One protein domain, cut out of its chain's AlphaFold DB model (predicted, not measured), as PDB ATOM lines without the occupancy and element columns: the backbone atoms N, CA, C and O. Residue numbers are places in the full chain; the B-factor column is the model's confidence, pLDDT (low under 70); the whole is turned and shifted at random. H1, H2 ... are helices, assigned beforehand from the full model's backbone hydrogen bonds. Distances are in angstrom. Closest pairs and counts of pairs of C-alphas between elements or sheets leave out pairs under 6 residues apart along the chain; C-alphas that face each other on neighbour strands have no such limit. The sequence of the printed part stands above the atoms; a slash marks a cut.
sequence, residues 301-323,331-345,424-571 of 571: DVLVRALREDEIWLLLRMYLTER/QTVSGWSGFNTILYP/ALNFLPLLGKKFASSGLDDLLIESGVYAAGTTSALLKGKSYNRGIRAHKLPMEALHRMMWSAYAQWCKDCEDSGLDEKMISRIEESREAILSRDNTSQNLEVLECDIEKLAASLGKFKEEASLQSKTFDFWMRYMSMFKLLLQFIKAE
ATOM      1  N   ASP A 301     -62.949 -21.054  -6.390       77.94
ATOM      2  CA  ASP A 301     -63.212 -22.166  -7.312       77.94
ATOM      3  C   ASP A 301     -61.991 -22.508  -8.179       77.94
ATOM      4  O   ASP A 301     -61.660 -23.680  -8.363       77.94
ATOM      5  N   VAL A 302     -61.267 -21.492  -8.667       80.75
ATOM      6  CA  VAL A 302     -60.046 -21.680  -9.472       80.75
ATOM      7  C   VAL A 302     -58.941 -22.298  -8.621       80.75
ATOM      8  O   VAL A 302     -58.278 -23.245  -9.051       80.75
ATOM      9  N   LEU A 303     -58.763 -21.798  -7.396       80.19
ATOM     10  CA  LEU A 303     -57.799 -22.345  -6.447       80.19
ATOM     11  C   LEU A 303     -58.147 -23.790  -6.062       80.19
ATOM     12  O   LEU A 303     -57.265 -24.647  -6.050       80.19
ATOM     13  N   VAL A 304     -59.418 -24.076  -5.775       81.88
ATOM     14  CA  VAL A 304     -59.902 -25.422  -5.438       81.88
ATOM     15  C   VAL A 304     -59.637 -26.381  -6.592       81.88
ATOM     16  O   VAL A 304     -59.080 -27.453  -6.358       81.88
ATOM     17  N   ARG A 305     -59.933 -25.986  -7.836       82.38
ATOM     18  CA  ARG A 305     -59.630 -26.805  -9.016       82.38
ATOM     19  C   ARG A 305     -58.130 -27.056  -9.168       82.38
ATOM     20  O   ARG A 305     -57.701 -28.193  -9.343       82.38
ATOM     21  N   ALA A 306     -57.302 -26.018  -9.028       83.56
ATOM     22  CA  ALA A 306     -55.849 -26.145  -9.138       83.56
ATOM     23  C   ALA A 306     -55.240 -27.062  -8.059       83.56
ATOM     24  O   ALA A 306     -54.253 -27.755  -8.336       83.56
ATOM     25  N   LEU A 307     -55.822 -27.079  -6.854       83.44
ATOM     26  CA  LEU A 307     -55.465 -27.999  -5.773       83.44
ATOM     27  C   LEU A 307     -55.912 -29.434  -6.078       83.44
ATOM     28  O   LEU A 307     -55.105 -30.352  -5.924       83.44
ATOM     29  N   ARG A 308     -57.150 -29.629  -6.555       84.31
ATOM     30  CA  ARG A 308     -57.683 -30.947  -6.951       84.31
ATOM     31  C   ARG A 308     -56.841 -31.586  -8.057       84.31
ATOM     32  O   ARG A 308     -56.471 -32.750  -7.944       84.31
ATOM     33  N   GLU A 309     -56.438 -30.819  -9.069       87.44
ATOM     34  CA  GLU A 309     -55.555 -31.291 -10.147       87.44
ATOM     35  C   GLU A 309     -54.206 -31.826  -9.620       87.44
ATOM     36  O   GLU A 309     -53.696 -32.837 -10.109       87.44
ATOM     37  N   ASP A 310     -53.629 -31.187  -8.597       88.38
ATOM     38  CA  ASP A 310     -52.386 -31.638  -7.957       88.38
ATOM     39  C   ASP A 310     -52.587 -32.907  -7.107       88.38
ATOM     40  O   ASP A 310     -51.681 -33.742  -7.006       88.38
ATOM     41  N   GLU A 311     -53.758 -33.073  -6.489       86.50
ATOM     42  CA  GLU A 311     -54.122 -34.297  -5.766       86.50
ATOM     43  C   GLU A 311     -54.346 -35.469  -6.719       86.50
ATOM     44  O   GLU A 311     -53.815 -36.557  -6.478       86.50
ATOM     45  N   ILE A 312     -55.032 -35.229  -7.838       88.94
ATOM     46  CA  ILE A 312     -55.185 -36.199  -8.923       88.94
ATOM     47  C   ILE A 312     -53.805 -36.595  -9.454       88.94
ATOM     48  O   ILE A 312     -53.494 -37.781  -9.521       88.94
ATOM     49  N   TRP A 313     -52.925 -35.632  -9.745       90.38
ATOM     50  CA  TRP A 313     -51.554 -35.922 -10.175       90.38
ATOM     51  C   TRP A 313     -50.816 -36.863  -9.213       90.38
ATOM     52  O   TRP A 313     -50.157 -37.812  -9.650       90.38
ATOM     53  N   LEU A 314     -50.928 -36.620  -7.904       87.94
ATOM     54  CA  LEU A 314     -50.326 -37.482  -6.889       87.94
ATOM     55  C   LEU A 314     -50.952 -38.877  -6.904       87.94
ATOM     56  O   LEU A 314     -50.210 -39.857  -6.929       87.94
ATOM     57  N   LEU A 315     -52.281 -38.980  -6.941       86.81
ATOM     58  CA  LEU A 315     -53.014 -40.248  -6.975       86.81
ATOM     59  C   LEU A 315     -52.624 -41.108  -8.186       86.81
ATOM     60  O   LEU A 315     -52.314 -42.294  -8.055       86.81
ATOM     61  N   LEU A 316     -52.544 -40.493  -9.365       88.00
ATOM     62  CA  LEU A 316     -52.143 -41.171 -10.597       88.00
ATOM     63  C   LEU A 316     -50.687 -41.650 -10.554       88.00
ATOM     64  O   LEU A 316     -50.320 -42.536 -11.316       88.00
ATOM     65  N   ARG A 317     -49.857 -41.129  -9.645       86.31
ATOM     66  CA  ARG A 317     -48.471 -41.578  -9.440       86.31
ATOM     67  C   ARG A 317     -48.303 -42.619  -8.333       86.31
ATOM     68  O   ARG A 317     -47.185 -43.112  -8.162       86.31
ATOM     69  N   MET A 318     -49.351 -42.929  -7.568       79.81
ATOM     70  CA  MET A 318     -49.310 -43.970  -6.534       79.81
ATOM     71  C   MET A 318     -49.376 -45.368  -7.165       79.81
ATOM     72  O   MET A 318     -49.803 -45.515  -8.296       79.81
ATOM     73  N   TYR A 319     -48.992 -46.423  -6.450       70.56
ATOM     74  CA  TYR A 319     -49.272 -47.797  -6.885       70.56
ATOM     75  C   TYR A 319     -50.408 -48.336  -6.022       70.56
ATOM     76  O   TYR A 319     -50.271 -48.401  -4.803       70.56
ATOM     77  N   LEU A 320     -51.548 -48.641  -6.646       66.00
ATOM     78  CA  LEU A 320     -52.783 -48.999  -5.935       66.00
ATOM     79  C   LEU A 320     -52.944 -50.501  -5.713       66.00
ATOM     80  O   LEU A 320     -53.741 -50.909  -4.876       66.00
ATOM     81  N   THR A 321     -52.199 -51.328  -6.448       58.97
ATOM     82  CA  THR A 321     -52.289 -52.784  -6.350       58.97
ATOM     83  C   THR A 321     -50.934 -53.391  -6.001       58.97
ATOM     84  O   THR A 321     -49.906 -53.024  -6.565       58.97
ATOM     85  N   GLU A 322     -50.933 -54.390  -5.116       54.47
ATOM     86  CA  GLU A 322     -49.758 -55.219  -4.787       54.47
ATOM     87  C   GLU A 322     -49.296 -56.101  -5.972       54.47
ATOM     88  O   GLU A 322     -48.354 -56.881  -5.858       54.47
ATOM     89  N   ARG A 323     -49.955 -55.994  -7.136       50.19
ATOM     90  CA  ARG A 323     -49.737 -56.846  -8.316       50.19
ATOM     91  C   ARG A 323     -48.518 -56.454  -9.156       50.19
ATOM     92  O   ARG A 323     -48.206 -57.163 -10.109       50.19
ATOM     93  N   GLN A 331     -42.051 -45.293 -13.448       79.19
ATOM     94  CA  GLN A 331     -43.144 -44.337 -13.273       79.19
ATOM     95  C   GLN A 331     -43.572 -43.790 -14.645       79.19
ATOM     96  O   GLN A 331     -42.765 -43.175 -15.346       79.19
ATOM     97  N   THR A 332     -44.818 -44.064 -15.023       80.06
ATOM     98  CA  THR A 332     -45.399 -43.791 -16.344       80.06
ATOM     99  C   THR A 332     -45.972 -42.385 -16.448       80.06
ATOM    100  O   THR A 332     -45.844 -41.735 -17.486       80.06
ATOM    101  N   VAL A 333     -46.542 -41.876 -15.357       86.69
ATOM    102  CA  VAL A 333     -47.045 -40.506 -15.287       86.69
ATOM    103  C   VAL A 333     -45.856 -39.546 -15.225       86.69
ATOM    104  O   VAL A 333     -44.825 -39.819 -14.602       86.69
ATOM    105  N   SER A 334     -45.971 -38.390 -15.871       89.25
ATOM    106  CA  SER A 334     -44.920 -37.375 -15.872       89.25
ATOM    107  C   SER A 334     -44.788 -36.685 -14.506       89.25
ATOM    108  O   SER A 334     -45.699 -36.677 -13.671       89.25
ATOM    109  N   GLY A 335     -43.610 -36.111 -14.242       89.00
ATOM    110  CA  GLY A 335     -43.427 -35.254 -13.068       89.00
ATOM    111  C   GLY A 335     -44.341 -34.027 -13.136       89.00
ATOM    112  O   GLY A 335     -44.785 -33.648 -14.216       89.00
ATOM    113  N   TRP A 336     -44.569 -33.370 -11.997       90.38
ATOM    114  CA  TRP A 336     -45.554 -32.288 -11.836       90.38
ATOM    115  C   TRP A 336     -45.589 -31.256 -12.978       90.38
ATOM    116  O   TRP A 336     -46.657 -30.917 -13.477       90.38
ATOM    117  N   SER A 337     -44.424 -30.785 -13.443       88.56
ATOM    118  CA  SER A 337     -44.360 -29.801 -14.535       88.56
ATOM    119  C   SER A 337     -44.865 -30.380 -15.859       88.56
ATOM    120  O   SER A 337     -45.630 -29.726 -16.553       88.56
ATOM    121  N   GLY A 338     -44.481 -31.618 -16.185       89.38
ATOM    122  CA  GLY A 338     -44.934 -32.291 -17.401       89.38
ATOM    123  C   GLY A 338     -46.417 -32.646 -17.360       89.38
ATOM    124  O   GLY A 338     -47.065 -32.615 -18.398       89.38
ATOM    125  N   PHE A 339     -46.965 -32.942 -16.179       89.44
ATOM    126  CA  PHE A 339     -48.393 -33.210 -16.017       89.44
ATOM    127  C   PHE A 339     -49.221 -31.947 -16.262       89.44
ATOM    128  O   PHE A 339     -50.143 -31.964 -17.070       89.44
ATOM    129  N   ASN A 340     -48.825 -30.817 -15.665       88.31
ATOM    130  CA  ASN A 340     -49.494 -29.539 -15.911       88.31
ATOM    131  C   ASN A 340     -49.377 -29.095 -17.385       88.31
ATOM    132  O   ASN A 340     -50.318 -28.525 -17.921       88.31
ATOM    133  N   THR A 341     -48.285 -29.409 -18.092       86.56
ATOM    134  CA  THR A 341     -48.199 -29.160 -19.548       86.56
ATOM    135  C   THR A 341     -49.209 -29.978 -20.362       86.56
ATOM    136  O   THR A 341     -49.637 -29.524 -21.417       86.56
ATOM    137  N   ILE A 342     -49.592 -31.173 -19.901       85.62
ATOM    138  CA  ILE A 342     -50.616 -31.995 -20.566       85.62
ATOM    139  C   ILE A 342     -52.015 -31.417 -20.317       85.62
ATOM    140  O   ILE A 342     -52.819 -31.380 -21.242       85.62
ATOM    141  N   LEU A 343     -52.284 -30.946 -19.095       82.19
ATOM    142  CA  LEU A 343     -53.564 -30.332 -18.719       82.19
ATOM    143  C   LEU A 343     -53.845 -29.013 -19.437       82.19
ATOM    144  O   LEU A 343     -54.990 -28.706 -19.754       82.19
ATOM    145  N   TYR A 344     -52.792 -28.240 -19.688       80.62
ATOM    146  CA  TYR A 344     -52.870 -26.916 -20.293       80.62
ATOM    147  C   TYR A 344     -52.059 -26.901 -21.598       80.62
ATOM    148  O   TYR A 344     -50.985 -26.296 -21.643       80.62
ATOM    149  N   PRO A 345     -52.523 -27.609 -22.652       71.75
ATOM    150  CA  PRO A 345     -51.792 -27.717 -23.915       71.75
ATOM    151  C   PRO A 345     -51.812 -26.405 -24.709       71.75
ATOM    152  O   PRO A 345     -50.920 -26.163 -25.527       71.75
ATOM    153  N   ALA A 424     -40.075 -17.507  -5.102       94.12
ATOM    154  CA  ALA A 424     -39.746 -18.922  -4.987       94.12
ATOM    155  C   ALA A 424     -38.324 -19.146  -4.438       94.12
ATOM    156  O   ALA A 424     -38.119 -19.998  -3.569       94.12
ATOM    157  N   LEU A 425     -37.348 -18.345  -4.881       92.00
ATOM    158  CA  LEU A 425     -35.965 -18.414  -4.405       92.00
ATOM    159  C   LEU A 425     -35.826 -18.025  -2.927       92.00
ATOM    160  O   LEU A 425     -34.961 -18.565  -2.253       92.00
ATOM    161  N   ASN A 426     -36.680 -17.141  -2.401       92.12
ATOM    162  CA  ASN A 426     -36.731 -16.825  -0.968       92.12
ATOM    163  C   ASN A 426     -37.486 -17.890  -0.152       92.12
ATOM    164  O   ASN A 426     -37.178 -18.103   1.022       92.12
ATOM    165  N   PHE A 427     -38.451 -18.589  -0.756       95.00
ATOM    166  CA  PHE A 427     -39.222 -19.638  -0.086       95.00
ATOM    167  C   PHE A 427     -38.423 -20.941   0.101       95.00
ATOM    168  O   PHE A 427     -38.555 -21.614   1.124       95.00
ATOM    169  N   LEU A 428     -37.550 -21.286  -0.849       94.69
ATOM    170  CA  LEU A 428     -36.704 -22.487  -0.787       94.69
ATOM    171  C   LEU A 428     -35.783 -22.542   0.460       94.69
ATOM    172  O   LEU A 428     -35.846 -23.529   1.194       94.69
ATOM    173  N   PRO A 429     -34.980 -21.507   0.787       94.06
ATOM    174  CA  PRO A 429     -34.195 -21.472   2.020       94.06
ATOM    175  C   PRO A 429     -35.060 -21.505   3.282       94.06
ATOM    176  O   PRO A 429     -34.618 -22.008   4.312       94.06
ATOM    177  N   LEU A 430     -36.287 -20.969   3.230       94.69
ATOM    178  CA  LEU A 430     -37.222 -21.024   4.352       94.69
ATOM    179  C   LEU A 430     -37.665 -22.464   4.630       94.69
ATOM    180  O   LEU A 430     -37.684 -22.865   5.793       94.69
ATOM    181  N   LEU A 431     -37.955 -23.252   3.589       94.00
ATOM    182  CA  LEU A 431     -38.186 -24.693   3.724       94.00
ATOM    183  C   LEU A 431     -36.950 -25.381   4.311       94.00
ATOM    184  O   LEU A 431     -37.051 -26.036   5.344       94.00
ATOM    185  N   GLY A 432     -35.775 -25.177   3.712       92.75
ATOM    186  CA  GLY A 432     -34.542 -25.800   4.194       92.75
ATOM    187  C   GLY A 432     -34.222 -25.465   5.653       92.75
ATOM    188  O   GLY A 432     -33.847 -26.351   6.413       92.75
ATOM    189  N   LYS A 433     -34.437 -24.216   6.085       94.50
ATOM    190  CA  LYS A 433     -34.223 -23.791   7.477       94.50
ATOM    191  C   LYS A 433     -35.276 -24.349   8.433       94.50
ATOM    192  O   LYS A 433     -34.928 -24.757   9.536       94.50
ATOM    193  N   LYS A 434     -36.557 -24.345   8.047       94.44
ATOM    194  CA  LYS A 434     -37.653 -24.819   8.909       94.44
ATOM    195  C   LYS A 434     -37.572 -26.320   9.176       94.44
ATOM    196  O   LYS A 434     -37.937 -26.758  10.261       94.44
ATOM    197  N   PHE A 435     -37.093 -27.074   8.194       93.44
ATOM    198  CA  PHE A 435     -36.928 -28.523   8.264       93.44
ATOM    199  C   PHE A 435     -35.454 -28.927   8.422       93.44
ATOM    200  O   PHE A 435     -35.090 -30.067   8.143       93.44
ATOM    201  N   ALA A 436     -34.597 -28.010   8.875       91.69
ATOM    202  CA  ALA A 436     -33.209 -28.319   9.195       91.69
ATOM    203  C   ALA A 436     -33.141 -29.351  10.334       91.69
ATOM    204  O   ALA A 436     -33.991 -29.349  11.225       91.69
ATOM    205  N   SER A 437     -32.130 -30.222  10.298       90.94
ATOM    206  CA  SER A 437     -31.906 -31.271  11.309       90.94
ATOM    207  C   SER A 437     -33.058 -32.277  11.464       90.94
ATOM    208  O   SER A 437     -33.174 -32.933  12.495       90.94
ATOM    209  N   SER A 438     -33.923 -32.399  10.453       93.44
ATOM    210  CA  SER A 438     -35.011 -33.389  10.406       93.44
ATOM    211  C   SER A 438     -34.616 -34.711   9.745       93.44
ATOM    212  O   SER A 438     -35.449 -35.610   9.644       93.44
ATOM    213  N   GLY A 439     -33.380 -34.811   9.249       92.88
ATOM    214  CA  GLY A 439     -32.927 -35.901   8.388       92.88
ATOM    215  C   GLY A 439     -33.327 -35.736   6.917       92.88
ATOM    216  O   GLY A 439     -33.134 -36.653   6.128       92.88
ATOM    217  N   LEU A 440     -33.898 -34.592   6.504       92.94
ATOM    218  CA  LEU A 440     -34.198 -34.316   5.090       92.94
ATOM    219  C   LEU A 440     -32.926 -34.277   4.226       92.94
ATOM    220  O   LEU A 440     -32.934 -34.719   3.080       92.94
ATOM    221  N   ASP A 441     -31.846 -33.716   4.761       93.44
ATOM    222  CA  ASP A 441     -30.518 -33.724   4.158       93.44
ATOM    223  C   ASP A 441     -29.938 -35.132   4.082       93.44
ATOM    224  O   ASP A 441     -29.516 -35.533   2.996       93.44
ATOM    225  N   ASP A 442     -29.999 -35.886   5.180       94.44
ATOM    226  CA  ASP A 442     -29.559 -37.284   5.218       94.44
ATOM    227  C   ASP A 442     -30.319 -38.117   4.181       94.44
ATOM    228  O   ASP A 442     -29.706 -38.791   3.361       94.44
ATOM    229  N   LEU A 443     -31.644 -37.959   4.083       92.31
ATOM    230  CA  LEU A 443     -32.473 -38.633   3.080       92.31
ATOM    231  C   LEU A 443     -32.008 -38.331   1.651       92.31
ATOM    232  O   LEU A 443     -31.940 -39.233   0.815       92.31
ATOM    233  N   LEU A 444     -31.681 -37.075   1.339       93.31
ATOM    234  CA  LEU A 444     -31.198 -36.689   0.008       93.31
ATOM    235  C   LEU A 444     -29.792 -37.230  -0.292       93.31
ATOM    236  O   LEU A 444     -29.482 -37.475  -1.461       93.31
ATOM    237  N   ILE A 445     -28.962 -37.394   0.740       93.94
ATOM    238  CA  ILE A 445     -27.573 -37.853   0.637       93.94
ATOM    239  C   ILE A 445     -27.503 -39.378   0.566       93.94
ATOM    240  O   ILE A 445     -26.957 -39.931  -0.387       93.94
ATOM    241  N   GLU A 446     -28.086 -40.061   1.544       94.12
ATOM    242  CA  GLU A 446     -28.040 -41.515   1.701       94.12
ATOM    243  C   GLU A 446     -28.823 -42.248   0.607       94.12
ATOM    244  O   GLU A 446     -28.447 -43.349   0.213       94.12
ATOM    245  N   SER A 447     -29.853 -41.616   0.030       91.69
ATOM    246  CA  SER A 447     -30.537 -42.147  -1.162       91.69
ATOM    247  C   SER A 447     -29.691 -42.088  -2.442       91.69
ATOM    248  O   SER A 447     -30.113 -42.606  -3.477       91.69
ATOM    249  N   GLY A 448     -28.530 -41.424  -2.419       91.62
ATOM    250  CA  GLY A 448     -27.657 -41.250  -3.580       91.62
ATOM    251  C   GLY A 448     -28.176 -40.251  -4.622       91.62
ATOM    252  O   GLY A 448     -27.581 -40.112  -5.690       91.62
ATOM    253  N   VAL A 449     -29.272 -39.535  -4.337       90.62
ATOM    254  CA  VAL A 449     -29.853 -38.550  -5.264       90.62
ATOM    255  C   VAL A 449     -28.976 -37.300  -5.367       90.62
ATOM    256  O   VAL A 449     -28.848 -36.730  -6.458       90.62
ATOM    257  N   TYR A 450     -28.365 -36.869  -4.258       93.56
ATOM    258  CA  TYR A 450     -27.444 -35.734  -4.222       93.56
ATOM    259  C   TYR A 450     -26.232 -35.998  -3.327       93.56
ATOM    260  O   TYR A 450     -26.335 -36.600  -2.270       93.56
ATOM    261  N   ALA A 451     -25.069 -35.469  -3.714       92.88
ATOM    262  CA  ALA A 451     -23.893 -35.454  -2.846       92.88
ATOM    263  C   ALA A 451     -24.035 -34.409  -1.722       92.88
ATOM    264  O   ALA A 451     -24.608 -33.337  -1.945       92.88
ATOM    265  N   ALA A 452     -23.412 -34.655  -0.565       90.75
ATOM    266  CA  ALA A 452     -23.505 -33.807   0.633       90.75
ATOM    267  C   ALA A 452     -23.233 -32.310   0.381       90.75
ATOM    268  O   ALA A 452     -24.012 -31.447   0.796       90.75
ATOM    269  N   GLY A 453     -22.174 -31.987  -0.371       88.19
ATOM    270  CA  GLY A 453     -21.851 -30.598  -0.723       88.19
ATOM    271  C   GLY A 453     -22.952 -29.913  -1.541       88.19
ATOM    272  O   GLY A 453     -23.260 -28.741  -1.320       88.19
ATOM    273  N   THR A 454     -23.603 -30.660  -2.439       89.50
ATOM    274  CA  THR A 454     -24.732 -30.163  -3.235       89.50
ATOM    275  C   THR A 454     -25.952 -29.945  -2.347       89.50
ATOM    276  O   THR A 454     -26.528 -28.859  -2.386       89.50
ATOM    277  N   THR A 455     -26.312 -30.913  -1.501       89.94
ATOM    278  CA  THR A 455     -27.476 -30.837  -0.601       89.94
ATOM    279  C   THR A 455     -27.454 -29.574   0.265       89.94
ATOM    280  O   THR A 455     -28.459 -28.864   0.335       89.94
ATOM    281  N   SER A 456     -26.289 -29.203   0.817       88.06
ATOM    282  CA  SER A 456     -26.141 -27.958   1.591       88.06
ATOM    283  C   SER A 456     -26.499 -26.706   0.781       88.06
ATOM    284  O   SER A 456     -27.146 -25.792   1.292       88.06
ATOM    285  N   ALA A 457     -26.101 -26.643  -0.493       89.25
ATOM    286  CA  ALA A 457     -26.428 -25.518  -1.367       89.25
ATOM    287  C   ALA A 457     -27.916 -25.497  -1.760       89.25
ATOM    288  O   ALA A 457     -28.508 -24.417  -1.838       89.25
ATOM    289  N   LEU A 458     -28.527 -26.669  -1.975       91.12
ATOM    290  CA  LEU A 458     -29.942 -26.798  -2.344       91.12
ATOM    291  C   LEU A 458     -30.871 -26.356  -1.214       91.12
ATOM    292  O   LEU A 458     -31.755 -25.538  -1.453       91.12
ATOM    293  N   LEU A 459     -30.626 -26.817   0.017       90.44
ATOM    294  CA  LEU A 459     -31.424 -26.436   1.190       90.44
ATOM    295  C   LEU A 459     -31.221 -24.967   1.592       90.44
ATOM    296  O   LEU A 459     -32.085 -24.366   2.222       90.44
ATOM    297  N   LYS A 460     -30.112 -24.345   1.173       91.31
ATOM    298  CA  LYS A 460     -29.896 -22.890   1.268       91.31
ATOM    299  C   LYS A 460     -30.541 -22.106   0.117       91.31
ATOM    300  O   LYS A 460     -30.314 -20.905   0.023       91.31
ATOM    301  N   GLY A 461     -31.285 -22.767  -0.775       89.25
ATOM    302  CA  GLY A 461     -31.969 -22.153  -1.915       89.25
ATOM    303  C   GLY A 461     -31.045 -21.524  -2.958       89.25
ATOM    304  O   GLY A 461     -31.478 -20.660  -3.707       89.25
ATOM    305  N   LYS A 462     -29.776 -21.944  -3.042       88.81
ATOM    306  CA  LYS A 462     -28.792 -21.351  -3.970       88.81
ATOM    307  C   LYS A 462     -28.913 -21.841  -5.415       88.81
ATOM    308  O   LYS A 462     -28.167 -21.405  -6.283       88.81
ATOM    309  N   SER A 463     -29.801 -22.793  -5.684       88.50
ATOM    310  CA  SER A 463     -30.035 -23.315  -7.028       88.50
ATOM    311  C   SER A 463     -31.519 -23.570  -7.204       88.50
ATOM    312  O   SER A 463     -32.058 -24.485  -6.591       88.50
ATOM    313  N   TYR A 464     -32.171 -22.770  -8.047       90.69
ATOM    314  CA  TYR A 464     -33.619 -22.817  -8.231       90.69
ATOM    315  C   TYR A 464     -34.103 -24.184  -8.741       90.69
ATOM    316  O   TYR A 464     -34.754 -24.924  -8.008       90.69
ATOM    317  N   ASN A 465     -33.720 -24.574  -9.963       90.50
ATOM    318  CA  ASN A 465     -34.211 -25.810 -10.589       90.50
ATOM    319  C   ASN A 465     -33.862 -27.062  -9.769       90.50
ATOM    320  O   ASN A 465     -34.713 -27.928  -9.542       90.50
ATOM    321  N   ARG A 466     -32.618 -27.150  -9.278       90.75
ATOM    322  CA  ARG A 466     -32.183 -28.277  -8.440       90.75
ATOM    323  C   ARG A 466     -32.850 -28.260  -7.064       90.75
ATOM    324  O   ARG A 466     -33.201 -29.327  -6.572       90.75
ATOM    325  N   GLY A 467     -33.075 -27.086  -6.474       92.38
ATOM    326  CA  GLY A 467     -33.766 -26.924  -5.193       92.38
ATOM    327  C   GLY A 467     -35.227 -27.360  -5.273       92.38
ATOM    328  O   GLY A 467     -35.667 -28.178  -4.471       92.38
ATOM    329  N   ILE A 468     -35.957 -26.926  -6.307       93.06
ATOM    330  CA  ILE A 468     -37.327 -27.394  -6.572       93.06
ATOM    331  C   ILE A 468     -37.359 -28.919  -6.708       93.06
ATOM    332  O   ILE A 468     -38.204 -29.577  -6.102       93.06
ATOM    333  N   ARG A 469     -36.423 -29.507  -7.464       92.06
ATOM    334  CA  ARG A 469     -36.325 -30.968  -7.593       92.06
ATOM    335  C   ARG A 469     -36.022 -31.647  -6.254       92.06
ATOM    336  O   ARG A 469     -36.641 -32.664  -5.953       92.06
ATOM    337  N   ALA A 470     -35.105 -31.099  -5.459       93.06
ATOM    338  CA  ALA A 470     -34.729 -31.641  -4.156       93.06
ATOM    339  C   ALA A 470     -35.868 -31.634  -3.136       93.06
ATOM    340  O   ALA A 470     -35.863 -32.474  -2.251       93.06
ATOM    341  N   HIS A 471     -36.863 -30.760  -3.284       94.06
ATOM    342  CA  HIS A 471     -38.068 -30.807  -2.456       94.06
ATOM    343  C   HIS A 471     -39.203 -31.645  -3.071       94.06
ATOM    344  O   HIS A 471     -39.934 -32.301  -2.326       94.06
ATOM    345  N   LYS A 472     -39.315 -31.713  -4.411       91.81
ATOM    346  CA  LYS A 472     -40.280 -32.589  -5.111       91.81
ATOM    347  C   LYS A 472     -40.070 -34.066  -4.784       91.81
ATOM    348  O   LYS A 472     -41.047 -34.757  -4.529       91.81
ATOM    349  N   LEU A 473     -38.821 -34.541  -4.782       91.00
ATOM    350  CA  LEU A 473     -38.529 -35.968  -4.595       91.00
ATOM    351  C   LEU A 473     -38.927 -36.479  -3.194       91.00
ATOM    352  O   LEU A 473     -39.695 -37.438  -3.135       91.00
ATOM    353  N   PRO A 474     -38.515 -35.843  -2.077       92.38
ATOM    354  CA  PRO A 474     -38.961 -36.249  -0.748       92.38
ATOM    355  C   PRO A 474     -40.465 -36.066  -0.557       92.38
ATOM    356  O   PRO A 474     -41.091 -36.914   0.059       92.38
ATOM    357  N   MET A 475     -41.071 -35.004  -1.106       92.44
ATOM    358  CA  MET A 475     -42.525 -34.814  -1.022       92.44
ATOM    359  C   MET A 475     -43.284 -35.966  -1.692       92.44
ATOM    360  O   MET A 475     -44.213 -36.504  -1.098       92.44
ATOM    361  N   GLU A 476     -42.862 -36.399  -2.883       88.56
ATOM    362  CA  GLU A 476     -43.466 -37.552  -3.556       88.56
ATOM    363  C   GLU A 476     -43.233 -38.860  -2.778       88.56
ATOM    364  O   GLU A 476     -44.158 -39.656  -2.631       88.56
ATOM    365  N   ALA A 477     -42.025 -39.079  -2.246       89.69
ATOM    366  CA  ALA A 477     -41.709 -40.265  -1.446       89.69
ATOM    367  C   ALA A 477     -42.547 -40.337  -0.158       89.69
ATOM    368  O   ALA A 477     -43.163 -41.365   0.125       89.69
ATOM    369  N   LEU A 478     -42.643 -39.227   0.580       92.25
ATOM    370  CA  LEU A 478     -43.469 -39.108   1.783       92.25
ATOM    371  C   LEU A 478     -44.952 -39.308   1.467       92.25
ATOM    372  O   LEU A 478     -45.654 -39.966   2.229       92.25
ATOM    373  N   HIS A 479     -45.427 -38.809   0.322       88.88
ATOM    374  CA  HIS A 479     -46.803 -39.037  -0.108       88.88
ATOM    375  C   HIS A 479     -47.085 -40.518  -0.380       88.88
ATOM    376  O   HIS A 479     -48.148 -41.011  -0.013       88.88
ATOM    377  N   ARG A 480     -46.135 -41.252  -0.976       86.69
ATOM    378  CA  ARG A 480     -46.258 -42.707  -1.172       86.69
ATOM    379  C   ARG A 480     -46.296 -43.456   0.158       86.69
ATOM    380  O   ARG A 480     -47.126 -44.339   0.320       86.69
ATOM    381  N   MET A 481     -45.461 -43.069   1.124       89.00
ATOM    382  CA  MET A 481     -45.493 -43.656   2.471       89.00
ATOM    383  C   MET A 481     -46.817 -43.368   3.191       89.00
ATOM    384  O   MET A 481     -47.411 -44.272   3.774       89.00
ATOM    385  N   MET A 482     -47.305 -42.124   3.113       91.06
ATOM    386  CA  MET A 482     -48.619 -41.732   3.632       91.06
ATOM    387  C   MET A 482     -49.731 -42.554   2.972       91.06
ATOM    388  O   MET A 482     -50.628 -43.019   3.665       91.06
ATOM    389  N   TRP A 483     -49.657 -42.769   1.655       86.62
ATOM    390  CA  TRP A 483     -50.614 -43.595   0.926       86.62
ATOM    391  C   TRP A 483     -50.591 -45.055   1.387       86.62
ATOM    392  O   TRP A 483     -51.647 -45.635   1.605       86.62
ATOM    393  N   SER A 484     -49.412 -45.649   1.591       85.50
ATOM    394  CA  SER A 484     -49.302 -47.009   2.134       85.50
ATOM    395  C   SER A 484     -49.922 -47.125   3.529       85.50
ATOM    396  O   SER A 484     -50.610 -48.103   3.813       85.50
ATOM    397  N   ALA A 485     -49.721 -46.121   4.386       88.75
ATOM    398  CA  ALA A 485     -50.354 -46.073   5.702       88.75
ATOM    399  C   ALA A 485     -51.880 -45.914   5.600       88.75
ATOM    400  O   ALA A 485     -52.613 -46.608   6.301       88.75
ATOM    401  N   TYR A 486     -52.355 -45.066   4.686       87.56
ATOM    402  CA  TYR A 486     -53.777 -44.903   4.398       87.56
ATOM    403  C   TYR A 486     -54.409 -46.208   3.902       87.56
ATOM    404  O   TYR A 486     -55.418 -46.638   4.441       87.56
ATOM    405  N   ALA A 487     -53.782 -46.897   2.946       82.94
ATOM    406  CA  ALA A 487     -54.272 -48.170   2.424       82.94
ATOM    407  C   ALA A 487     -54.388 -49.247   3.516       82.94
ATOM    408  O   ALA A 487     -55.296 -50.073   3.471       82.94
ATOM    409  N   GLN A 488     -53.493 -49.232   4.510       84.62
ATOM    410  CA  GLN A 488     -53.597 -50.116   5.666       84.62
ATOM    411  C   GLN A 488     -54.745 -49.703   6.596       84.62
ATOM    412  O   GLN A 488     -55.509 -50.566   7.009       84.62
ATOM    413  N   TRP A 489     -54.903 -48.406   6.871       88.12
ATOM    414  CA  TRP A 489     -56.026 -47.867   7.649       88.12
ATOM    415  C   TRP A 489     -57.385 -48.175   6.995       88.12
ATOM    416  O   TRP A 489     -58.343 -48.509   7.686       88.12
ATOM    417  N   CYS A 490     -57.459 -48.173   5.661       84.12
ATOM    418  CA  CYS A 490     -58.664 -48.530   4.911       84.12
ATOM    419  C   CYS A 490     -59.109 -49.982   5.110       84.12
ATOM    420  O   CYS A 490     -60.288 -50.264   4.934       84.12
ATOM    421  N   LYS A 491     -58.211 -50.909   5.476       82.31
ATOM    422  CA  LYS A 491     -58.604 -52.302   5.764       82.31
ATOM    423  C   LYS A 491     -59.488 -52.401   7.007       82.31
ATOM    424  O   LYS A 491     -60.321 -53.296   7.081       82.31
ATOM    425  N   ASP A 492     -59.326 -51.457   7.928       77.88
ATOM    426  CA  ASP A 492     -60.078 -51.376   9.177       77.88
ATOM    427  C   ASP A 492     -61.258 -50.381   9.075       77.88
ATOM    428  O   ASP A 492     -61.993 -50.184  10.043       77.88
ATOM    429  N   CYS A 493     -61.461 -49.749   7.907       72.38
ATOM    430  CA  CYS A 493     -62.489 -48.736   7.666       72.38
ATOM    431  C   CYS A 493     -63.451 -49.162   6.543       72.38
ATOM    432  O   CYS A 493     -63.073 -49.209   5.374       72.38
ATOM    433  N   GLU A 494     -64.720 -49.412   6.884       67.19
ATOM    434  CA  GLU A 494     -65.750 -49.856   5.923       67.19
ATOM    435  C   GLU A 494     -66.060 -48.829   4.810       67.19
ATOM    436  O   GLU A 494     -66.534 -49.215   3.746       67.19
ATOM    437  N   ASP A 495     -65.754 -47.539   5.011       70.38
ATOM    438  CA  ASP A 495     -66.054 -46.438   4.075       70.38
ATOM    439  C   ASP A 495     -64.774 -45.732   3.581       70.38
ATOM    440  O   ASP A 495     -64.538 -44.537   3.775       70.38
ATOM    441  N   SER A 496     -63.874 -46.513   2.980       70.12
ATOM    442  CA  SER A 496     -62.589 -46.014   2.471       70.12
ATOM    443  C   SER A 496     -62.697 -45.237   1.152       70.12
ATOM    444  O   SER A 496     -61.765 -44.531   0.778       70.12
ATOM    445  N   GLY A 497     -63.800 -45.371   0.409       74.94
ATOM    446  CA  GLY A 497     -63.938 -44.795  -0.936       74.94
ATOM    447  C   GLY A 497     -62.965 -45.368  -1.983       74.94
ATOM    448  O   GLY A 497     -62.933 -44.871  -3.107       74.94
ATOM    449  N   LEU A 498     -62.181 -46.398  -1.634       76.56
ATOM    450  CA  LEU A 498     -61.205 -47.068  -2.495       76.56
ATOM    451  C   LEU A 498     -61.726 -48.455  -2.903       76.56
ATOM    452  O   LEU A 498     -61.214 -49.486  -2.472       76.56
ATOM    453  N   ASP A 499     -62.783 -48.471  -3.711       80.31
ATOM    454  CA  ASP A 499     -63.366 -49.695  -4.264       80.31
ATOM    455  C   ASP A 499     -62.712 -50.103  -5.603       80.31
ATOM    456  O   ASP A 499     -61.915 -49.367  -6.195       80.31
ATOM    457  N   GLU A 500     -63.041 -51.299  -6.108       82.00
ATOM    458  CA  GLU A 500     -62.522 -51.789  -7.398       82.00
ATOM    459  C   GLU A 500     -62.852 -50.838  -8.559       82.00
ATOM    460  O   GLU A 500     -62.066 -50.701  -9.500       82.00
ATOM    461  N   LYS A 501     -63.988 -50.137  -8.476       85.06
ATOM    462  CA  LYS A 501     -64.420 -49.161  -9.477       85.06
ATOM    463  C   LYS A 501     -63.493 -47.943  -9.502       85.06
ATOM    464  O   LYS A 501     -63.064 -47.534 -10.580       85.06
ATOM    465  N   MET A 502     -63.152 -47.390  -8.340       84.94
ATOM    466  CA  MET A 502     -62.211 -46.280  -8.198       84.94
ATOM    467  C   MET A 502     -60.815 -46.672  -8.693       84.94
ATOM    468  O   MET A 502     -60.178 -45.912  -9.421       84.94
ATOM    469  N   ILE A 503     -60.358 -47.887  -8.369       83.12
ATOM    470  CA  ILE A 503     -59.076 -48.406  -8.867       83.12
ATOM    471  C   ILE A 503     -59.084 -48.489 -10.402       83.12
ATOM    472  O   ILE A 503     -58.155 -47.982 -11.029       83.12
ATOM    473  N   SER A 504     -60.138 -49.049 -11.014       85.19
ATOM    474  CA  SER A 504     -60.285 -49.089 -12.482       85.19
ATOM    475  C   SER A 504     -60.228 -47.690 -13.091       85.19
ATOM    476  O   SER A 504     -59.480 -47.458 -14.037       85.19
ATOM    477  N   ARG A 505     -60.947 -46.728 -12.498       87.44
ATOM    478  CA  ARG A 505     -60.984 -45.339 -12.973       87.44
ATOM    479  C   ARG A 505     -59.607 -44.675 -12.954       87.44
ATOM    480  O   ARG A 505     -59.261 -43.921 -13.866       87.44
ATOM    481  N   ILE A 506     -58.816 -44.941 -11.919       86.62
ATOM    482  CA  ILE A 506     -57.460 -44.401 -11.794       86.62
ATOM    483  C   ILE A 506     -56.538 -45.003 -12.861       86.62
ATOM    484  O   ILE A 506     -55.783 -44.257 -13.485       86.62
ATOM    485  N   GLU A 507     -56.612 -46.311 -13.115       85.81
ATOM    486  CA  GLU A 507     -55.816 -46.945 -14.177       85.81
ATOM    487  C   GLU A 507     -56.240 -46.467 -15.580       85.81
ATOM    488  O   GLU A 507     -55.379 -46.117 -16.385       85.81
ATOM    489  N   GLU A 508     -57.542 -46.326 -15.851       87.56
ATOM    490  CA  GLU A 508     -58.063 -45.716 -17.091       87.56
ATOM    491  C   GLU A 508     -57.499 -44.302 -17.305       87.56
ATOM    492  O   GLU A 508     -57.019 -43.958 -18.388       87.56
ATOM    493  N   SER A 509     -57.486 -43.492 -16.243       88.88
ATOM    494  CA  SER A 509     -56.955 -42.125 -16.281       88.88
ATOM    495  C   SER A 509     -55.441 -42.090 -16.524       88.88
ATOM    496  O   SER A 509     -54.942 -41.184 -17.193       88.88
ATOM    497  N   ARG A 510     -54.686 -43.076 -16.020       88.00
ATOM    498  CA  ARG A 510     -53.247 -43.207 -16.312       88.00
ATOM    499  C   ARG A 510     -52.994 -43.535 -17.772       88.00
ATOM    500  O   ARG A 510     -52.134 -42.901 -18.383       88.00
ATOM    501  N   GLU A 511     -53.743 -44.481 -18.327       85.62
ATOM    502  CA  GLU A 511     -53.629 -44.854 -19.737       85.62
ATOM    503  C   GLU A 511     -53.990 -43.678 -20.655       85.62
ATOM    504  O   GLU A 511     -53.264 -43.404 -21.610       85.62
ATOM    505  N   ALA A 512     -55.021 -42.898 -20.313       87.19
ATOM    506  CA  ALA A 512     -55.392 -41.681 -21.041       87.19
ATOM    507  C   ALA A 512     -54.275 -40.615 -21.057       87.19
ATOM    508  O   ALA A 512     -54.077 -39.911 -22.049       87.19
ATOM    509  N   ILE A 513     -53.507 -40.484 -19.970       85.19
ATOM    510  CA  ILE A 513     -52.343 -39.579 -19.920       85.19
ATOM    511  C   ILE A 513     -51.199 -40.104 -20.786       85.19
ATOM    512  O   ILE A 513     -50.515 -39.321 -21.452       85.19
ATOM    513  N   LEU A 514     -50.967 -41.417 -20.760       83.62
ATOM    514  CA  LEU A 514     -49.912 -42.067 -21.532       83.62
ATOM    515  C   LEU A 514     -50.157 -41.967 -23.037       83.62
ATOM    516  O   LEU A 514     -49.233 -41.646 -23.786       83.62
ATOM    517  N   SER A 515     -51.395 -42.201 -23.469       85.25
ATOM    518  CA  SER A 515     -51.807 -42.103 -24.871       85.25
ATOM    519  C   SER A 515     -51.978 -40.656 -25.347       85.25
ATOM    520  O   SER A 515     -51.924 -40.409 -26.552       85.25
ATOM    521  N   ARG A 516     -52.136 -39.702 -24.414       81.00
ATOM    522  CA  ARG A 516     -52.560 -38.311 -24.670       81.00
ATOM    523  C   ARG A 516     -53.909 -38.225 -25.388       81.00
ATOM    524  O   ARG A 516     -54.155 -37.269 -26.124       81.00
ATOM    525  N   ASP A 517     -54.756 -39.226 -25.183       80.25
ATOM    526  CA  ASP A 517     -56.084 -39.316 -25.774       80.25
ATOM    527  C   ASP A 517     -57.154 -39.210 -24.684       80.25
ATOM    528  O   ASP A 517     -57.010 -39.776 -23.600       80.25
ATOM    529  N   ASN A 518     -58.210 -38.438 -24.954       81.06
ATOM    530  CA  ASN A 518     -59.307 -38.148 -24.023       81.06
ATOM    531  C   ASN A 518     -58.856 -37.743 -22.600       81.06
ATOM    532  O   ASN A 518     -59.572 -37.984 -21.627       81.06
ATOM    533  N   THR A 519     -57.672 -37.132 -22.453       82.75
ATOM    534  CA  THR A 519     -57.080 -36.850 -21.136       82.75
ATOM    535  C   THR A 519     -57.965 -35.924 -20.299       82.75
ATOM    536  O   THR A 519     -58.270 -36.258 -19.160       82.75
ATOM    537  N   SER A 520     -58.438 -34.806 -20.860       81.25
ATOM    538  CA  SER A 520     -59.286 -33.854 -20.124       81.25
ATOM    539  C   SER A 520     -60.598 -34.487 -19.654       81.25
ATOM    540  O   SER A 520     -60.941 -34.367 -18.486       81.25
ATOM    541  N   GLN A 521     -61.276 -35.242 -20.527       83.12
ATOM    542  CA  GLN A 521     -62.540 -35.912 -20.197       83.12
ATOM    543  C   GLN A 521     -62.368 -36.945 -19.076       83.12
ATOM    544  O   GLN A 521     -63.167 -36.986 -18.147       83.12
ATOM    545  N   ASN A 522     -61.313 -37.765 -19.133       85.75
ATOM    546  CA  ASN A 522     -61.052 -38.756 -18.084       85.75
ATOM    547  C   ASN A 522     -60.726 -38.097 -16.739       85.75
ATOM    548  O   ASN A 522     -61.177 -38.575 -15.699       85.75
ATOM    549  N   LEU A 523     -59.977 -36.991 -16.750       84.12
ATOM    550  CA  LEU A 523     -59.614 -36.279 -15.525       84.12
ATOM    551  C   LEU A 523     -60.798 -35.532 -14.906       84.12
ATOM    552  O   LEU A 523     -60.926 -35.565 -13.688       84.12
ATOM    553  N   GLU A 524     -61.689 -34.947 -15.709       83.44
ATOM    554  CA  GLU A 524     -62.948 -34.354 -15.226       83.44
ATOM    555  C   GLU A 524     -63.842 -35.403 -14.551       83.44
ATOM    556  O   GLU A 524     -64.396 -35.174 -13.477       83.44
ATOM    557  N   VAL A 525     -63.955 -36.594 -15.147       84.88
ATOM    558  CA  VAL A 525     -64.729 -37.695 -14.558       84.88
ATOM    559  C   VAL A 525     -64.087 -38.188 -13.260       84.88
ATOM    560  O   VAL A 525     -64.788 -38.388 -12.269       84.88
ATOM    561  N   LEU A 526     -62.760 -38.354 -13.237       85.81
ATOM    562  CA  LEU A 526     -62.037 -38.730 -12.024       85.81
ATOM    563  C   LEU A 526     -62.191 -37.671 -10.923       85.81
ATOM    564  O   LEU A 526     -62.352 -38.036  -9.764       85.81
ATOM    565  N   GLU A 527     -62.181 -36.382 -11.264       83.38
ATOM    566  CA  GLU A 527     -62.397 -35.288 -10.314       83.38
ATOM    567  C   GLU A 527     -63.785 -35.351  -9.657       83.38
ATOM    568  O   GLU A 527     -63.899 -35.123  -8.454       83.38
ATOM    569  N   CYS A 528     -64.829 -35.711 -10.408       80.31
ATOM    570  CA  CYS A 528     -66.166 -35.942  -9.852       80.31
ATOM    571  C   CYS A 528     -66.219 -37.180  -8.943       80.31
ATOM    572  O   CYS A 528     -66.898 -37.176  -7.916       80.31
ATOM    573  N   ASP A 529     -65.503 -38.247  -9.307       81.31
ATOM    574  CA  ASP A 529     -65.542 -39.519  -8.584       81.31
ATOM    575  C   ASP A 529     -64.673 -39.486  -7.296       81.31
ATOM    576  O   ASP A 529     -64.934 -40.244  -6.357       81.31
ATOM    577  N   ILE A 530     -63.662 -38.605  -7.203       84.19
ATOM    578  CA  ILE A 530     -62.664 -38.604  -6.112       84.19
ATOM    579  C   ILE A 530     -63.178 -38.040  -4.779       84.19
ATOM    580  O   ILE A 530     -62.508 -38.210  -3.764       84.19
ATOM    581  N   GLU A 531     -64.342 -37.386  -4.724       81.62
ATOM    582  CA  GLU A 531     -64.774 -36.641  -3.526       81.62
ATOM    583  C   GLU A 531     -64.857 -37.513  -2.266       81.62
ATOM    584  O   GLU A 531     -64.379 -37.120  -1.199       81.62
ATOM    585  N   LYS A 532     -65.387 -38.735  -2.397       82.25
ATOM    586  CA  LYS A 532     -65.448 -39.705  -1.291       82.25
ATOM    587  C   LYS A 532     -64.056 -40.135  -0.829       82.25
ATOM    588  O   LYS A 532     -63.784 -40.167   0.370       82.25
ATOM    589  N   LEU A 533     -63.164 -40.421  -1.779       84.44
ATOM    590  CA  LEU A 533     -61.778 -40.797  -1.501       84.44
ATOM    591  C   LEU A 533     -61.017 -39.645  -0.829       84.44
ATOM    592  O   LEU A 533     -60.286 -39.861   0.134       84.44
ATOM    593  N   ALA A 534     -61.214 -38.412  -1.298       84.81
ATOM    594  CA  ALA A 534     -60.601 -37.215  -0.735       84.81
ATOM    595  C   ALA A 534     -61.075 -36.959   0.705       84.81
ATOM    596  O   ALA A 534     -60.248 -36.676   1.573       84.81
ATOM    597  N   ALA A 535     -62.374 -37.122   0.979       86.75
ATOM    598  CA  ALA A 535     -62.933 -37.009   2.326       86.75
ATOM    599  C   ALA A 535     -62.368 -38.082   3.274       86.75
ATOM    600  O   ALA A 535     -61.919 -37.761   4.377       86.75
ATOM    601  N   SER A 536     -62.315 -39.341   2.824       88.75
ATOM    602  CA  SER A 536     -61.746 -40.459   3.590       88.75
ATOM    603  C   SER A 536     -60.254 -40.254   3.885       88.75
ATOM    604  O   SER A 536     -59.811 -40.354   5.031       88.75
ATOM    605  N   LEU A 537     -59.476 -39.853   2.876       88.44
ATOM    606  CA  LEU A 537     -58.064 -39.512   3.035       88.44
ATOM    607  C   LEU A 537     -57.863 -38.302   3.964       88.44
ATOM    608  O   LEU A 537     -56.879 -38.250   4.702       88.44
ATOM    609  N   GLY A 538     -58.772 -37.324   3.929       89.81
ATOM    610  CA  GLY A 538     -58.798 -36.185   4.846       89.81
ATOM    611  C   GLY A 538     -58.946 -36.630   6.299       89.81
ATOM    612  O   GLY A 538     -58.097 -36.299   7.126       89.81
ATOM    613  N   LYS A 539     -59.947 -37.472   6.579       91.25
ATOM    614  CA  LYS A 539     -60.178 -38.057   7.906       91.25
ATOM    615  C   LYS A 539     -58.957 -38.829   8.412       91.25
ATOM    616  O   LYS A 539     -58.501 -38.596   9.529       91.25
ATOM    617  N   PHE A 540     -58.366 -39.679   7.570       92.50
ATOM    618  CA  PHE A 540     -57.131 -40.387   7.913       92.50
ATOM    619  C   PHE A 540     -55.992 -39.424   8.277       92.50
ATOM    620  O   PHE A 540     -55.312 -39.620   9.282       92.50
ATOM    621  N   LYS A 541     -55.771 -38.371   7.475       93.25
ATOM    622  CA  LYS A 541     -54.713 -37.384   7.742       93.25
ATOM    623  C   LYS A 541     -54.922 -36.693   9.087       93.25
ATOM    624  O   LYS A 541     -53.935 -36.463   9.785       93.25
ATOM    625  N   GLU A 542     -56.158 -36.362   9.450       93.81
ATOM    626  CA  GLU A 542     -56.488 -35.752  10.743       93.81
ATOM    627  C   GLU A 542     -56.197 -36.709  11.906       93.81
ATOM    628  O   GLU A 542     -55.442 -36.356  12.815       93.81
ATOM    629  N   GLU A 543     -56.708 -37.941  11.842       93.50
ATOM    630  CA  GLU A 543     -56.483 -38.969  12.864       93.50
ATOM    631  C   GLU A 543     -54.988 -39.281  13.041       93.50
ATOM    632  O   GLU A 543     -54.462 -39.237  14.156       93.50
ATOM    633  N   ALA A 544     -54.273 -39.523  11.940       93.56
ATOM    634  CA  ALA A 544     -52.849 -39.842  11.959       93.56
ATOM    635  C   ALA A 544     -51.989 -38.673  12.469       93.56
ATOM    636  O   ALA A 544     -51.002 -38.892  13.178       93.56
ATOM    637  N   SER A 545     -52.369 -37.426  12.164       94.44
ATOM    638  CA  SER A 545     -51.669 -36.233  12.666       94.44
ATOM    639  C   SER A 545     -51.856 -36.042  14.171       94.44
ATOM    640  O   SER A 545     -50.923 -35.615  14.851       94.44
ATOM    641  N   LEU A 546     -53.029 -36.390  14.713       94.62
ATOM    642  CA  LEU A 546     -53.278 -36.364  16.157       94.62
ATOM    643  C   LEU A 546     -52.504 -37.465  16.894       94.62
ATOM    644  O   LEU A 546     -52.019 -37.243  18.002       94.62
ATOM    645  N   GLN A 547     -52.363 -38.639  16.274       94.56
ATOM    646  CA  GLN A 547     -51.675 -39.786  16.871       94.56
ATOM    647  C   GLN A 547     -50.145 -39.684  16.795       94.56
ATOM    648  O   GLN A 547     -49.451 -40.149  17.701       94.56
ATOM    649  N   SER A 548     -49.591 -39.077  15.739       96.50
ATOM    650  CA  SER A 548     -48.146 -39.039  15.496       96.50
ATOM    651  C   SER A 548     -47.639 -37.634  15.185       96.50
ATOM    652  O   SER A 548     -47.861 -37.078  14.108       96.50
ATOM    653  N   LYS A 549     -46.821 -37.095  16.098       95.31
ATOM    654  CA  LYS A 549     -46.118 -35.814  15.896       95.31
ATOM    655  C   LYS A 549     -45.190 -35.843  14.680       95.31
ATOM    656  O   LYS A 549     -45.029 -34.828  14.009       95.31
ATOM    657  N   THR A 550     -44.584 -36.995  14.390       94.31
ATOM    658  CA  THR A 550     -43.721 -37.175  13.215       94.31
ATOM    659  C   THR A 550     -44.534 -37.127  11.925       94.31
ATOM    660  O   THR A 550     -44.094 -36.524  10.948       94.31
ATOM    661  N   PHE A 551     -45.734 -37.716  11.922       95.19
ATOM    662  CA  PHE A 551     -46.644 -37.635  10.781       95.19
ATOM    663  C   PHE A 551     -47.082 -36.187  10.536       95.19
ATOM    664  O   PHE A 551     -46.878 -35.673   9.437       95.19
ATOM    665  N   ASP A 552     -47.575 -35.493  11.569       95.62
ATOM    666  CA  ASP A 552     -47.965 -34.075  11.483       95.62
ATOM    667  C   ASP A 552     -46.805 -33.192  10.981       95.62
ATOM    668  O   ASP A 552     -46.976 -32.347  10.099       95.62
ATOM    669  N   PHE A 553     -45.581 -33.436  11.461       95.56
ATOM    670  CA  PHE A 553     -44.386 -32.726  11.005       95.56
ATOM    671  C   PHE A 553     -44.164 -32.841   9.485       95.56
ATOM    672  O   PHE A 553     -43.992 -31.820   8.806       95.56
ATOM    673  N   TRP A 554     -44.209 -34.055   8.928       95.75
ATOM    674  CA  TRP A 554     -44.019 -34.273   7.489       95.75
ATOM    675  C   TRP A 554     -45.231 -33.845   6.652       95.75
ATOM    676  O   TRP A 554     -45.061 -33.371   5.527       95.75
ATOM    677  N   MET A 555     -46.445 -33.904   7.204       95.12
ATOM    678  CA  MET A 555     -47.633 -33.325   6.570       95.12
ATOM    679  C   MET A 555     -47.492 -31.811   6.396       95.12
ATOM    680  O   MET A 555     -47.765 -31.281   5.313       95.12
ATOM    681  N   ARG A 556     -46.977 -31.105   7.412       95.25
ATOM    682  CA  ARG A 556     -46.677 -29.666   7.325       95.25
ATOM    683  C   ARG A 556     -45.601 -29.364   6.283       95.25
ATOM    684  O   ARG A 556     -45.735 -28.378   5.559       95.25
ATOM    685  N   TYR A 557     -44.565 -30.201   6.171       96.06
ATOM    686  CA  TYR A 557     -43.559 -30.089   5.105       96.06
ATOM    687  C   TYR A 557     -44.195 -30.165   3.715       96.06
ATOM    688  O   TYR A 557     -44.017 -29.258   2.898       96.06
ATOM    689  N   MET A 558     -44.982 -31.216   3.464       94.00
ATOM    690  CA  MET A 558     -45.641 -31.416   2.176       94.00
ATOM    691  C   MET A 558     -46.614 -30.279   1.857       94.00
ATOM    692  O   MET A 558     -46.607 -29.785   0.734       94.00
ATOM    693  N   SER A 559     -47.405 -29.821   2.833       92.94
ATOM    694  CA  SER A 559     -48.327 -28.689   2.668       92.94
ATOM    695  C   SER A 559     -47.593 -27.401   2.272       92.94
ATOM    696  O   SER A 559     -47.963 -26.749   1.296       92.94
ATOM    697  N   MET A 560     -46.488 -27.071   2.953       94.94
ATOM    698  CA  MET A 560     -45.697 -25.886   2.613       94.94
ATOM    699  C   MET A 560     -45.058 -25.977   1.229       94.94
ATOM    700  O   MET A 560     -45.001 -24.980   0.514       94.94
ATOM    701  N   PHE A 561     -44.571 -27.152   0.831       94.38
ATOM    702  CA  PHE A 561     -43.996 -27.306  -0.500       94.38
ATOM    703  C   PHE A 561     -45.066 -27.311  -1.603       94.38
ATOM    704  O   PHE A 561     -44.846 -26.727  -2.663       94.38
ATOM    705  N   LYS A 562     -46.250 -27.882  -1.348       92.19
ATOM    706  CA  LYS A 562     -47.411 -27.771  -2.245       92.19
ATOM    707  C   LYS A 562     -47.814 -26.314  -2.463       92.19
ATOM    708  O   LYS A 562     -48.056 -25.936  -3.601       92.19
ATOM    709  N   LEU A 563     -47.786 -25.476  -1.422       92.62
ATOM    710  CA  LEU A 563     -48.024 -24.035  -1.565       92.62
ATOM    711  C   LEU A 563     -47.035 -23.383  -2.548       92.62
ATOM    712  O   LEU A 563     -47.440 -22.572  -3.377       92.62
ATOM    713  N   LEU A 564     -45.755 -23.767  -2.506       93.81
ATOM    714  CA  LEU A 564     -44.766 -23.292  -3.478       93.81
ATOM    715  C   LEU A 564     -45.071 -23.781  -4.905       93.81
ATOM    716  O   LEU A 564     -44.888 -23.024  -5.854       93.81
ATOM    717  N   LEU A 565     -45.530 -25.022  -5.079       92.00
ATOM    718  CA  LEU A 565     -45.921 -25.533  -6.398       92.00
ATOM    719  C   LEU A 565     -47.144 -24.803  -6.957       92.00
ATOM    720  O   LEU A 565     -47.128 -24.421  -8.122       92.00
ATOM    721  N   GLN A 566     -48.149 -24.543  -6.123       89.88
ATOM    722  CA  GLN A 566     -49.329 -23.760  -6.495       89.88
ATOM    723  C   GLN A 566     -48.945 -22.336  -6.900       89.88
ATOM    724  O   GLN A 566     -49.385 -21.844  -7.934       89.88
ATOM    725  N   PHE A 567     -48.030 -21.711  -6.156       91.19
ATOM    726  CA  PHE A 567     -47.455 -20.427  -6.544       91.19
ATOM    727  C   PHE A 567     -46.758 -20.488  -7.917       91.19
ATOM    728  O   PHE A 567     -47.015 -19.651  -8.774       91.19
ATOM    729  N   ILE A 568     -45.923 -21.504  -8.164       91.06
ATOM    730  CA  ILE A 568     -45.230 -21.692  -9.454       91.06
ATOM    731  C   ILE A 568     -46.203 -21.994 -10.603       91.06
ATOM    732  O   ILE A 568     -45.869 -21.740 -11.753       91.06
ATOM    733  N   LYS A 569     -47.365 -22.588 -10.320       87.38
ATOM    734  CA  LYS A 569     -48.413 -22.846 -11.317       87.38
ATOM    735  C   LYS A 569     -49.132 -21.562 -11.724       87.38
ATOM    736  O   LYS A 569     -49.490 -21.424 -12.887       87.38
ATOM    737  N   ALA A 570     -49.354 -20.669 -10.760       84.69
ATOM    738  CA  ALA A 570     -50.022 -19.390 -10.974       84.69
ATOM    739  C   ALA A 570     -49.133 -18.352 -11.690       84.69
ATOM    740  O   ALA A 570     -49.659 -17.499 -12.403       84.69
ATOM    741  N   GLU A 571     -47.809 -18.420 -11.494       84.75
ATOM    742  CA  GLU A 571     -46.798 -17.607 -12.203       84.75
ATOM    743  C   GLU A 571     -46.436 -18.163 -13.592       84.75
ATOM    744  O   GLU A 571     -46.440 -17.368 -14.561       84.75
TER     745      GLU A 571
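This is residues 301 to 323, 331 to 345 and 424 to 571 of the 571 residues of the protein "Predicted protein" of Nematostella vectensis (UniProt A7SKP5). One long helix, H6, runs through the domain, and H10 crosses it at a steep tilt; H3, H4 and H5 make a small head around the first residues of H6. Away from this head, the hairpin of H7 and H8 packs on H1, which sits between H8 and H10, while H9 and H10 meet in a V. The printed part has 186 residues, with ten named helices, H1 to H10 in chain order, and no named strand; its class is all helix, with mostly crossed packing. It is compact, with a radius of gyration of the C-alphas of 17.1 A and spans of 47 by 42 by 35 A.

The hub is H6, residues 464 to 491, touching five other helices. H10, residues 549 to 570, touches H6 at a steep tilt of 51 degrees, opposite ways; their closest C-alphas, of Met 475 and Met 558, are 5.6 A apart. H3, residues 424 to 434, touches H10 at a shallow tilt of 5 degrees, opposite ways, closest at the C-alphas of Ala 424 and Leu 564, 6.8 A. H4, residues 440 to 446, and H5, residues 452 to 459, form a hairpin, and H5 touches H6 about perpendicular at 85 degrees, the C-alphas of Leu 458 and Gly 467 closest at 4.8 A. H9, residues 531 to 547, only just touches H6, with 3 pairs of C-alphas within 8 A, the closest those of Tyr 486 and Phe 540 at 6.6 A. H9 and H10 touch only at the corner, where the C-alphas of Ser 545 and Asp 552 are closest at 4.4 A. H7, residues 500 to 515, and H8, residues 519 to 529, form a hairpin at a shallow tilt of 19 degrees, closest at the C-alphas of Ala 512 and Thr 519, 5.1 A. H1, residues 301 to 316, touches H7 about perpendicular at 86 degrees, closest at the C-alphas of Leu 316 and Arg 510, 6.2 A. H2, residues 336 to 343, only just touches H1, with 3 pairs of C-alphas within 8 A, the closest those of Trp 313 and Phe 339 at 7.2 A. Every O i to N i+4 pair is within hydrogen-bond range in H1, H2, H4, H7, H8, H9 and H10, against 5 of 7 in H3, 3 of 4 in H5 and 22 of 24 in H6.

H6 is 41.1 A long from C-alpha 464 at (-33.619, -22.817, -8.231) to C-alpha 491, H10 31.7 A, H9 24.4 A, H7 22.7 A and H1 22.2 A. H1 begins at C-alpha 301, (-63.212, -22.166, -7.312), and H10 ends at C-alpha 570, (-50.022, -19.390, -10.974).

The two C-alphas farthest apart, of Gly 453 and Glu 494, are 48.4 A apart. Residues 324 to 330 and 346 to 423 are not printed; the C-alphas across these cuts are 15.0 A and 24.1 A apart. Of the links printed whole, none is long. The pLDDT is under 70 at residues 320 to 323 and residue 494.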